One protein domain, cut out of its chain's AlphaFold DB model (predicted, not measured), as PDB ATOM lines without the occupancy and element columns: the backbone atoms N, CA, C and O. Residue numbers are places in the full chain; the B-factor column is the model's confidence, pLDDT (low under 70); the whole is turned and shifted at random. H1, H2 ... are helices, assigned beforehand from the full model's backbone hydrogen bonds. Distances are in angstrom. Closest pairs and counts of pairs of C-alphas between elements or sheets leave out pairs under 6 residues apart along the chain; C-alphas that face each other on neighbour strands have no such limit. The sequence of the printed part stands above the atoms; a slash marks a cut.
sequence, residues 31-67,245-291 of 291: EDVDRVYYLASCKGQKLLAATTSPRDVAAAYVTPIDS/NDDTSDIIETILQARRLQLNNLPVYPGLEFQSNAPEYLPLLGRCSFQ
ATOM      1  N   GLU A  31     -39.676  62.959  42.988       65.38
ATOM      2  CA  GLU A  31     -39.720  63.649  44.285       65.38
ATOM      3  C   GLU A  31     -38.886  62.930  45.370       65.38
ATOM      4  O   GLU A  31     -38.503  63.554  46.357       65.38
ATOM      5  N   ASP A  32     -38.595  61.631  45.194       83.50
ATOM      6  CA  ASP A  32     -37.872  60.782  46.156       83.50
ATOM      7  C   ASP A  32     -37.067  59.675  45.435       83.50
ATOM      8  O   ASP A  32     -37.528  58.540  45.252       83.50
ATOM      9  N   VAL A  33     -35.855  60.026  44.990       84.38
ATOM     10  CA  VAL A  33     -34.942  59.136  44.244       84.38
ATOM     11  C   VAL A  33     -34.536  57.905  45.065       84.38
ATOM     12  O   VAL A  33     -34.501  56.792  44.532       84.38
ATOM     13  N   ASP A  34     -34.304  58.060  46.371       87.38
ATOM     14  CA  ASP A  34     -33.911  56.954  47.255       87.38
ATOM     15  C   ASP A  34     -35.018  55.902  47.353       87.38
ATOM     16  O   ASP A  34     -34.769  54.692  47.246       87.38
ATOM     17  N   ARG A  35     -36.271  56.345  47.487       88.56
ATOM     18  CA  ARG A  35     -37.424  55.443  47.458       88.56
ATOM     19  C   ARG A  35     -37.580  54.766  46.102       88.56
ATOM     20  O   ARG A  35     -37.867  53.565  46.067       88.56
ATOM     21  N   VAL A  36     -37.389  55.490  44.996       88.56
ATOM     22  CA  VAL A  36     -37.421  54.918  43.638       88.56
ATOM     23  C   VAL A  36     -36.382  53.805  43.496       88.56
ATOM     24  O   VAL A  36     -36.733  52.710  43.035       88.56
ATOM     25  N   TYR A  37     -35.150  54.050  43.947       91.56
ATOM     26  CA  TYR A  37     -34.038  53.101  43.913       91.56
ATOM     27  C   TYR A  37     -34.288  51.879  44.810       91.56
ATOM     28  O   TYR A  37     -34.072  50.735  44.393       91.56
ATOM     29  N   TYR A  38     -34.798  52.087  46.027       92.88
ATOM     30  CA  TYR A  38     -35.135  51.008  46.961       92.88
ATOM     31  C   TYR A  38     -36.238  50.096  46.409       92.88
ATOM     32  O   TYR A  38     -36.065  48.877  46.342       92.88
ATOM     33  N   LEU A  39     -37.353  50.674  45.946       91.81
ATOM     34  CA  LEU A  39     -38.464  49.907  45.372       91.81
ATOM     35  C   LEU A  39     -38.027  49.129  44.127       91.81
ATOM     36  O   LEU A  39     -38.411  47.967  43.956       91.81
ATOM     37  N   ALA A  40     -37.191  49.744  43.285       93.25
ATOM     38  CA  ALA A  40     -36.583  49.078  42.142       93.25
ATOM     39  C   ALA A  40     -35.722  47.889  42.576       93.25
ATOM     40  O   ALA A  40     -35.888  46.792  42.049       93.25
ATOM     41  N   SER A  41     -34.864  48.075  43.578       94.50
ATOM     42  CA  SER A  41     -34.003  47.016  44.113       94.50
ATOM     43  C   SER A  41     -34.823  45.838  44.646       94.50
ATOM     44  O   SER A  41     -34.543  44.688  44.307       94.50
ATOM     45  N   CYS A  42     -35.899  46.104  45.398       93.56
ATOM     46  CA  CYS A  42     -36.807  45.062  45.878       93.56
ATOM     47  C   CYS A  42     -37.507  44.316  44.729       93.56
ATOM     48  O   CYS A  42     -37.612  43.088  44.772       93.56
ATOM     49  N   LYS A  43     -37.982  45.029  43.694       92.44
ATOM     50  CA  LYS A  43     -38.593  44.404  42.505       92.44
ATOM     51  C   LYS A  43     -37.572  43.545  41.752       92.44
ATOM     52  O   LYS A  43     -37.879  42.408  41.403       92.44
ATOM     53  N   GLY A  44     -36.354  44.049  41.567       94.06
ATOM     54  CA  GLY A  44     -35.260  43.324  40.924       94.06
ATOM     55  C   GLY A  44     -34.854  42.069  41.683       94.06
ATOM     56  O   GLY A  44     -34.668  41.026  41.069       94.06
ATOM     57  N   GLN A  45     -34.802  42.127  43.015       93.81
ATOM     58  CA  GLN A  45     -34.520  40.958  43.848       93.81
ATOM     59  C   GLN A  45     -35.586  39.869  43.685       93.81
ATOM     60  O   GLN A  45     -35.240  38.701  43.518       93.81
ATOM     61  N   LYS A  46     -36.874  40.243  43.687       92.88
ATOM     62  CA  LYS A  46     -37.971  39.297  43.427       92.88
ATOM     63  C   LYS A  46     -37.857  38.676  42.038       92.88
ATOM     64  O   LYS A  46     -38.027  37.468  41.906       92.88
ATOM     65  N   LEU A  47     -37.557  39.483  41.018       92.25
ATOM     66  CA  LEU A  47     -37.430  38.980  39.655       92.25
ATOM     67  C   LEU A  47     -36.226  38.051  39.496       92.25
ATOM     68  O   LEU A  47     -36.383  36.977  38.929       92.25
ATOM     69  N   LEU A  48     -35.061  38.422  40.031       93.44
ATOM     70  CA  LEU A  48     -33.874  37.570  40.017       93.44
ATOM     71  C   LEU A  48     -34.158  36.234  40.714       93.44
ATOM     72  O   LEU A  48     -33.883  35.180  40.153       93.44
ATOM     73  N   ALA A  49     -34.779  36.270  41.897       92.94
ATOM     74  CA  ALA A  49     -35.166  35.055  42.607       92.94
ATOM     75  C   ALA A  49     -36.136  34.193  41.783       92.94
ATOM     76  O   ALA A  49     -35.980  32.974  41.742       92.94
ATOM     77  N   ALA A  50     -37.106  34.806  41.102       92.25
ATOM     78  CA  ALA A  50     -38.057  34.089  40.259       92.25
ATOM     79  C   ALA A  50     -37.406  33.457  39.017       92.25
ATOM     80  O   ALA A  50     -37.795  32.358  38.634       92.25
ATOM     81  N   THR A  51     -36.420  34.112  38.395       90.25
ATOM     82  CA  THR A  51     -35.776  33.612  37.168       90.25
ATOM     83  C   THR A  51     -34.683  32.578  37.425       90.25
ATOM     84  O   THR A  51     -34.369  31.805  36.523       90.25
ATOM     85  N   THR A  52     -34.113  32.528  38.633       92.62
ATOM     86  CA  THR A  52     -33.053  31.565  38.986       92.62
ATOM     87  C   THR A  52     -33.534  30.386  39.829       92.62
ATOM     88  O   THR A  52     -32.761  29.461  40.070       92.62
ATOM     89  N   SER A  53     -34.774  30.416  40.320       93.50
ATOM     90  CA  SER A  53     -35.325  29.345  41.159       93.50
ATOM     91  C   SER A  53     -36.151  28.346  40.346       93.50
ATOM     92  O   SER A  53     -36.722  28.705  39.316       93.50
ATOM     93  N   PRO A  54     -36.295  27.099  40.831       93.38
ATOM     94  CA  PRO A  54     -37.320  26.191  40.341       93.38
ATOM     95  C   PRO A  54     -38.714  26.826  40.387       93.38
ATOM     96  O   PRO A  54     -39.005  27.696  41.210       93.38
ATOM     97  N   ARG A  55     -39.586  26.380  39.484       90.38
ATOM     98  CA  ARG A  55     -40.897  26.989  39.234       90.38
ATOM     99  C   ARG A  55     -41.789  27.087  40.479       90.38
ATOM    100  O   ARG A  55     -42.472  28.088  40.664       90.38
ATOM    101  N   ASP A  56     -41.802  26.049  41.305       89.06
ATOM    102  CA  ASP A  56     -42.571  25.980  42.552       89.06
ATOM    103  C   ASP A  56     -42.114  27.029  43.578       89.06
ATOM    104  O   ASP A  56     -42.942  27.613  44.274       89.06
ATOM    105  N   VAL A  57     -40.817  27.338  43.604       92.19
ATOM    106  CA  VAL A  57     -40.238  28.393  44.446       92.19
ATOM    107  C   VAL A  57     -40.453  29.782  43.832       92.19
ATOM    108  O   VAL A  57     -40.768  30.733  44.547       92.19
ATOM    109  N   ALA A  58     -40.340  29.911  42.507       91.62
ATOM    110  CA  ALA A  58     -40.529  31.177  41.792       91.62
ATOM    111  C   ALA A  58     -41.923  31.795  42.024       91.62
ATOM    112  O   ALA A  58     -42.056  33.022  42.084       91.62
ATOM    113  N   ALA A  59     -42.944  30.955  42.230       89.06
ATOM    114  CA  ALA A  59     -44.335  31.365  42.445       89.06
ATOM    115  C   ALA A  59     -44.524  32.256  43.683       89.06
ATOM    116  O   ALA A  59     -45.468  33.045  43.736       89.06
ATOM    117  N   ALA A  60     -43.623  32.148  44.665       89.31
ATOM    118  CA  ALA A  60     -43.639  32.969  45.872       89.31
ATOM    119  C   ALA A  60     -43.181  34.419  45.622       89.31
ATOM    120  O   ALA A  60     -43.465  35.302  46.432       89.31
ATOM    121  N   TYR A  61     -42.473  34.675  44.516       88.94
ATOM    122  CA  TYR A  61     -41.888  35.983  44.205       88.94
ATOM    123  C   TYR A  61     -42.623  36.718  43.085       88.94
ATOM    124  O   TYR A  61     -42.684  37.950  43.106       88.94
ATOM    125  N   VAL A  62     -43.169  35.976  42.119       85.56
ATOM    126  CA  VAL A  62     -43.865  36.515  40.948       85.56
ATOM    127  C   VAL A  62     -45.156  35.740  40.714       85.56
ATOM    128  O   VAL A  62     -45.163  34.511  40.670       85.56
ATOM    129  N   THR A  63     -46.259  36.469  40.546       84.44
ATOM    130  CA  THR A  63     -47.570  35.880  40.276       84.44
ATOM    131  C   THR A  63     -48.348  36.763  39.290       84.44
ATOM    132  O   THR A  63     -48.501  37.955  39.561       84.44
ATOM    133  N   PRO A  64     -48.865  36.208  38.178       87.19
ATOM    134  CA  PRO A  64     -48.674  34.828  37.720       87.19
ATOM    135  C   PRO A  64     -47.247  34.580  37.188       87.19
ATOM    136  O   PRO A  64     -46.572  35.515  36.765       87.19
ATOM    137  N   ILE A  65     -46.778  33.323  37.224       86.94
ATOM    138  CA  ILE A  65     -45.503  32.931  36.584       86.94
ATOM    139  C   ILE A  65     -45.667  32.885  35.066       86.94
ATOM    140  O   ILE A  65     -44.809  33.367  34.332       86.94
ATOM    141  N   ASP A  66     -46.762  32.284  34.607       88.81
ATOM    142  CA  ASP A  66     -47.070  32.218  33.186       88.81
ATOM    143  C   ASP A  66     -47.943  33.388  32.783       88.81
ATOM    144  O   ASP A  66     -48.814  33.839  33.532       88.81
ATOM    145  N   SER A  67     -47.766  33.804  31.538       90.75
ATOM    146  CA  SER A  67     -48.720  34.682  30.891       90.75
ATOM    147  C   SER A  67     -50.105  34.016  30.864       90.75
ATOM    148  O   SER A  67     -50.221  32.887  30.375       90.75
ATOM    149  N   ASN A 245     -37.713  57.072  30.600       78.81
ATOM    150  CA  ASN A 245     -38.427  57.072  31.868       78.81
ATOM    151  C   ASN A 245     -37.575  57.736  32.958       78.81
ATOM    152  O   ASN A 245     -36.474  57.262  33.234       78.81
ATOM    153  N   ASP A 246     -38.122  58.776  33.588       82.00
ATOM    154  CA  ASP A 246     -37.437  59.573  34.613       82.00
ATOM    155  C   ASP A 246     -36.924  58.704  35.778       82.00
ATOM    156  O   ASP A 246     -35.736  58.748  36.074       82.00
ATOM    157  N   ASP A 247     -37.745  57.799  36.334       84.50
ATOM    158  CA  ASP A 247     -37.311  56.878  37.407       84.50
ATOM    159  C   ASP A 247     -36.084  56.029  37.011       84.50
ATOM    160  O   ASP A 247     -35.223  55.725  37.837       84.50
ATOM    161  N   THR A 248     -36.016  55.578  35.755       86.62
ATOM    162  CA  THR A 248     -34.901  54.750  35.270       86.62
ATOM    163  C   THR A 248     -33.663  55.604  35.042       86.62
ATOM    164  O   THR A 248     -32.559  55.168  35.366       86.62
ATOM    165  N   SER A 249     -33.845  56.823  34.530       88.00
ATOM    166  CA  SER A 249     -32.783  57.822  34.437       88.00
ATOM    167  C   SER A 249     -32.185  58.115  35.814       88.00
ATOM    168  O   SER A 249     -30.973  58.004  35.963       88.00
ATOM    169  N   ASP A 250     -33.017  58.346  36.833       87.88
ATOM    170  CA  ASP A 250     -32.590  58.608  38.216       87.88
ATOM    171  C   ASP A 250     -31.774  57.451  38.811       87.88
ATOM    172  O   ASP A 250     -30.756  57.653  39.481       87.88
ATOM    173  N   ILE A 251     -32.177  56.208  38.532       90.94
ATOM    174  CA  ILE A 251     -31.412  55.022  38.940       90.94
ATOM    175  C   ILE A 251     -30.054  54.976  38.242       90.94
ATOM    176  O   ILE A 251     -29.044  54.710  38.897       90.94
ATOM    177  N   ILE A 252     -30.012  55.229  36.929       90.75
ATOM    178  CA  ILE A 252     -28.756  55.270  36.171       90.75
ATOM    179  C   ILE A 252     -27.849  56.363  36.742       90.75
ATOM    180  O   ILE A 252     -26.682  56.088  37.016       90.75
ATOM    181  N   GLU A 253     -28.366  57.564  37.001       89.50
ATOM    182  CA  GLU A 253     -27.594  58.647  37.616       89.50
ATOM    183  C   GLU A 253     -27.039  58.262  38.985       89.50
ATOM    184  O   GLU A 253     -25.847  58.449  39.238       89.50
ATOM    185  N   THR A 254     -27.871  57.666  39.842       90.69
ATOM    186  CA  THR A 254     -27.467  57.197  41.176       90.69
ATOM    187  C   THR A 254     -26.299  56.212  41.078       90.69
ATOM    188  O   THR A 254     -25.310  56.322  41.807       90.69
ATOM    189  N   ILE A 255     -26.363  55.278  40.124       92.56
ATOM    190  CA  ILE A 255     -25.297  54.306  39.857       92.56
ATOM    191  C   ILE A 255     -24.013  55.001  39.383       92.56
ATOM    192  O   ILE A 255     -22.920  54.688  39.866       92.56
ATOM    193  N   LEU A 256     -24.125  55.954  38.455       92.19
ATOM    194  CA  LEU A 256     -22.976  56.696  37.933       92.19
ATOM    195  C   LEU A 256     -22.298  57.529  39.023       92.19
ATOM    196  O   LEU A 256     -21.073  57.479  39.148       92.19
ATOM    197  N   GLN A 257     -23.075  58.219  39.860       90.44
ATOM    198  CA  GLN A 257     -22.568  58.986  40.999       90.44
ATOM    199  C   GLN A 257     -21.837  58.085  42.001       90.44
ATOM    200  O   GLN A 257     -20.699  58.383  42.379       90.44
ATOM    201  N   ALA A 258     -22.428  56.940  42.367       90.00
ATOM    202  CA  ALA A 258     -21.805  55.966  43.267       90.00
ATOM    203  C   ALA A 258     -20.475  55.420  42.713       90.00
ATOM    204  O   ALA A 258     -19.531  55.167  43.466       90.00
ATOM    205  N   ARG A 259     -20.372  55.279  41.385       89.69
ATOM    206  CA  ARG A 259     -19.153  54.860  40.676       89.69
ATOM    207  C   ARG A 259     -18.198  56.007  40.331       89.69
ATOM    208  O   ARG A 259     -17.119  55.734  39.812       89.69
ATOM    209  N   ARG A 260     -18.554  57.261  40.638       90.69
ATOM    210  CA  ARG A 260     -17.808  58.478  40.255       90.69
ATOM    211  C   ARG A 260     -17.570  58.581  38.742       90.69
ATOM    212  O   ARG A 260     -16.508  59.017  38.301       90.69
ATOM    213  N   LEU A 261     -18.556  58.161  37.955       90.19
ATOM    214  CA  LEU A 261     -18.555  58.227  36.497       90.19
ATOM    215  C   LEU A 261     -19.402  59.407  36.016       90.19
ATOM    216  O   LEU A 261     -20.359  59.810  36.672       90.19
ATOM    217  N   GLN A 262     -19.053  59.947  34.851       85.44
ATOM    218  CA  GLN A 262     -19.816  60.995  34.168       85.44
ATOM    219  C   GLN A 262     -20.346  60.446  32.841       85.44
ATOM    220  O   GLN A 262     -19.663  59.651  32.193       85.44
ATOM    221  N   LEU A 263     -21.541  60.881  32.422       80.81
ATOM    222  CA  LEU A 263     -22.212  60.403  31.200       80.81
ATOM    223  C   LEU A 263     -21.351  60.562  29.938       80.81
ATOM    224  O   LEU A 263     -21.313  59.675  29.088       80.81
ATOM    225  N   ASN A 264     -20.623  61.673  29.835       82.62
ATOM    226  CA  ASN A 264     -19.723  61.978  28.720       82.62
ATOM    227  C   ASN A 264     -18.438  61.127  28.700       82.62
ATOM    228  O   ASN A 264     -17.750  61.106  27.684       82.62
ATOM    229  N   ASN A 265     -18.134  60.419  29.790       85.19
ATOM    230  CA  ASN A 265     -16.925  59.615  29.962       85.19
ATOM    231  C   ASN A 265     -17.236  58.119  30.108       85.19
ATOM    232  O   ASN A 265     -16.429  57.360  30.650       85.19
ATOM    233  N   LEU A 266     -18.412  57.683  29.650       86.62
ATOM    234  CA  LEU A 266     -18.752  56.269  29.649       86.62
ATOM    235  C   LEU A 266     -17.954  55.515  28.580       86.62
ATOM    236  O   LEU A 266     -17.761  56.027  27.473       86.62
ATOM    237  N   PRO A 267     -17.501  54.286  28.885       86.25
ATOM    238  CA  PRO A 267     -16.894  53.441  27.878       86.25
ATOM    239  C   PRO A 267     -17.877  53.212  26.731       86.25
ATOM    240  O   PRO A 267     -19.092  53.116  26.905       86.25
ATOM    241  N   VAL A 268     -17.321  53.105  25.532       85.12
ATOM    242  CA  VAL A 268     -18.066  52.655  24.361       85.12
ATOM    243  C   VAL A 268     -18.560  51.217  24.601       85.12
ATOM    244  O   VAL A 268     -17.985  50.515  25.433       85.12
ATOM    245  N   TYR A 269     -19.603  50.773  23.880       85.31
ATOM    246  CA  TYR A 269     -20.119  49.394  23.922       85.31
ATOM    247  C   TYR A 269     -18.994  48.351  24.138       85.31
ATOM    248  O   TYR A 269     -18.017  48.387  23.377       85.31
ATOM    249  N   PRO A 270     -19.110  47.449  25.136       87.75
ATOM    250  CA  PRO A 270     -20.323  47.088  25.891       87.75
ATOM    251  C   PRO A 270     -20.777  48.096  26.958       87.75
ATOM    252  O   PRO A 270     -21.837  47.924  27.550       87.75
ATOM    253  N   GLY A 271     -20.045  49.194  27.154       89.12
ATOM    254  CA  GLY A 271     -20.418  50.200  28.139       89.12
ATOM    255  C   GLY A 271     -20.157  49.704  29.560       89.12
ATOM    256  O   GLY A 271     -19.093  49.153  29.840       89.12
ATOM    257  N   LEU A 272     -21.106  49.944  30.465       91.12
ATOM    258  CA  LEU A 272     -21.051  49.437  31.834       91.12
ATOM    259  C   LEU A 272     -21.862  48.150  31.941       91.12
ATOM    260  O   LEU A 272     -23.068  48.149  31.698       91.12
ATOM    261  N   GLU A 273     -21.203  47.079  32.363       91.38
ATOM    262  CA  GLU A 273     -21.833  45.783  32.586       91.38
ATOM    263  C   GLU A 273     -21.925  45.493  34.083       91.38
ATOM    264  O   GLU A 273     -20.949  45.617  34.828       91.38
ATOM    265  N   PHE A 274     -23.107  45.071  34.525       92.88
ATOM    266  CA  PHE A 274     -23.359  44.667  35.902       92.88
ATOM    267  C   PHE A 274     -23.804  43.208  35.918       92.88
ATOM    268  O   PHE A 274     -24.727  42.821  35.206       92.88
ATOM    269  N   GLN A 275     -23.131  42.398  36.732       92.31
ATOM    270  CA  GLN A 275     -23.486  40.999  36.974       92.31
ATOM    271  C   GLN A 275     -24.452  40.898  38.160       92.31
ATOM    272  O   GLN A 275     -24.572  41.834  38.946       92.31
ATOM    273  N   SER A 276     -25.112  39.752  38.336       91.50
ATOM    274  CA  SER A 276     -26.157  39.565  39.360       91.50
ATOM    275  C   SER A 276     -25.698  39.743  40.814       91.50
ATOM    276  O   SER A 276     -26.528  39.933  41.700       91.50
ATOM    277  N   ASN A 277     -24.391  39.697  41.071       89.56
ATOM    278  CA  ASN A 277     -23.793  39.952  42.382       89.56
ATOM    279  C   ASN A 277     -23.471  41.437  42.639       89.56
ATOM    280  O   ASN A 277     -23.063  41.780  43.749       89.56
ATOM    281  N   ALA A 278     -23.624  42.309  41.641       92.56
ATOM    282  CA  ALA A 278     -23.405  43.740  41.781       92.56
ATOM    283  C   ALA A 278     -24.657  44.413  42.376       92.56
ATOM    284  O   ALA A 278     -25.769  44.145  41.911       92.56
ATOM    285  N   PRO A 279     -24.524  45.316  43.365       90.50
ATOM    286  CA  PRO A 279     -25.680  45.981  43.970       90.50
ATOM    287  C   PRO A 279     -26.476  46.839  42.972       90.50
ATOM    288  O   PRO A 279     -27.675  47.026  43.152       90.50
ATOM    289  N   GLU A 280     -25.843  47.306  41.896       93.81
ATOM    290  CA  GLU A 280     -26.466  48.088  40.818       93.81
ATOM    291  C   GLU A 280     -27.361  47.242  39.903       93.81
ATOM    292  O   GLU A 280     -28.247  47.766  39.229       93.81
ATOM    293  N   TYR A 281     -27.151  45.924  39.879       93.88
ATOM    294  CA  TYR A 281     -27.889  45.023  39.000       93.88
ATOM    295  C   TYR A 281     -29.375  44.957  39.358       93.88
ATOM    296  O   TYR A 281     -30.233  44.987  38.479       93.88
ATOM    297  N   LEU A 282     -29.692  44.896  40.652       94.88
ATOM    298  CA  LEU A 282     -31.064  44.759  41.142       94.88
ATOM    299  C   LEU A 282     -31.968  45.948  40.775       94.88
ATOM    300  O   LEU A 282     -33.034  45.701  40.214       94.88
ATOM    301  N   PRO A 283     -31.613  47.218  41.035       93.69
ATOM    302  CA  PRO A 283     -32.469  48.340  40.658       93.69
ATOM    303  C   PRO A 283     -32.641  48.462  39.137       93.69
ATOM    304  O   PRO A 283     -33.758  48.720  38.680       93.69
ATOM    305  N   LEU A 284     -31.591  48.185  38.348       92.44
ATOM    306  CA  LEU A 284     -31.688  48.137  36.885       92.44
ATOM    307  C   LEU A 284     -32.644  47.032  36.425       92.44
ATOM    308  O   LEU A 284     -33.562  47.297  35.651       92.44
ATOM    309  N   LEU A 285     -32.493  45.812  36.950       91.94
ATOM    310  CA  LEU A 285     -33.396  44.702  36.654       91.94
ATOM    311  C   LEU A 285     -34.836  45.038  37.067       91.94
ATOM    312  O   LEU A 285     -35.772  44.778  36.319       91.94
ATOM    313  N   GLY A 286     -35.025  45.658  38.231       88.88
ATOM    314  CA  GLY A 286     -36.330  46.017  38.770       88.88
ATOM    315  C   GLY A 286     -37.093  47.028  37.921       88.88
ATOM    316  O   GLY A 286     -38.272  46.803  37.648       88.88
ATOM    317  N   ARG A 287     -36.460  48.112  37.456       84.31
ATOM    318  CA  ARG A 287     -37.156  49.096  36.601       84.31
ATOM    319  C   ARG A 287     -37.216  48.720  35.135       84.31
ATOM    320  O   ARG A 287     -38.220  49.016  34.495       84.31
ATOM    321  N   CYS A 288     -36.223  48.004  34.622       67.69
ATOM    322  CA  CYS A 288     -36.274  47.512  33.250       67.69
ATOM    323  C   CYS A 288     -37.196  46.289  33.089       67.69
ATOM    324  O   CYS A 288     -37.483  45.919  31.951       67.69
ATOM    325  N   SER A 289     -37.677  45.689  34.190       59.31
ATOM    326  CA  SER A 289     -38.578  44.528  34.177       59.31
ATOM    327  C   SER A 289     -40.014  44.818  33.737       59.31
ATOM    328  O   SER A 289     -40.565  45.893  33.953       59.31
ATOM    329  N   PHE A 290     -40.639  43.787  33.166       54.66
ATOM    330  CA  PHE A 290     -41.737  43.889  32.199       54.66
ATOM    331  C   PHE A 290     -43.166  43.712  32.746       54.66
ATOM    332  O   PHE A 290     -44.096  43.576  31.946       54.66
ATOM    333  N   GLN A 291     -43.331  43.710  34.071       39.97
ATOM    334  CA  GLN A 291     -44.627  43.573  34.759       39.97
ATOM    335  C   GLN A 291     -45.406  44.880  34.806       39.97
ATOM    336  O   GLN A 291     -44.797  45.869  35.286       39.97
TER     337      GLN A 291
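What this domain is: This is residues 31 to 67 and 245 to 291 of the 291 residues of an uncharacterized protein of Pyrenophora tritici-repentis (strain Pt-1C-BFP) (UniProt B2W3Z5). One long helix, H1, is crossed by a helical hairpin: H4 packs across its middle, and H3 crosses near its first residues. Tiny H2 folds back at the other end of H1, and a long loop, residues 259 to 280, joins H3 to H4. The printed part has 84 residues with four named helices, in the order H1, H2, H3, H4, and no named strand; the class is all helix. It is only just loose, close to compact, with a radius of gyration of the C-alphas of 14.3 A and spans of 44 by 31 by 21 A.

Where its parts are: H1, residues 33 to 52, begins with C-alpha 33 at (-34.942, 59.136, 44.244) and is 28.1 A long. H2 is residues 55 to 58, 4.9 A. H3 is residues 246 to 258, 18.2 A. H4, residues 281 to 288, is 10.5 A long and ends with C-alpha 288 at (-36.274, 47.512, 33.250).

How they stand to each other: H1 is the hub, touching three helices. H1 and H2 touch only at the corner by their tight link; their closest C-alphas, of Ala 50 and Ala 58, are 4.1 A apart. With residues 33 to 37 alone H1 touches H3, about perpendicular at 87 degrees; the closest C-alphas, of Tyr 37 and Ile 251, are 5.9 A apart. H1 touches H4, about perpendicular at 82 degrees, the closest C-alphas being those of Gly 44 and Gly 286, 3.6 A apart. H3 and H4 form a helical hairpin at a shallow tilt of 17 degrees, opposite ways; their closest C-alphas, of Thr 248 and Arg 287, are 6.2 A apart. H2 is apart from H3 and H4. In H1, H3 and H4 every O i to N i+4 pair is within hydrogen-bond range; H2 is too short for one.

The domain as a whole: The farthest C-alphas, of Asp 56 and Asn 264, are 44.8 A apart. Residues 68 to 244 are not printed, and C-alphas 67 and 245 are 24.7 A apart across the cut. The link from H3 to H4, 22 residues, is long. Residue 31 and residues 288 to 291 have pLDDT under 70.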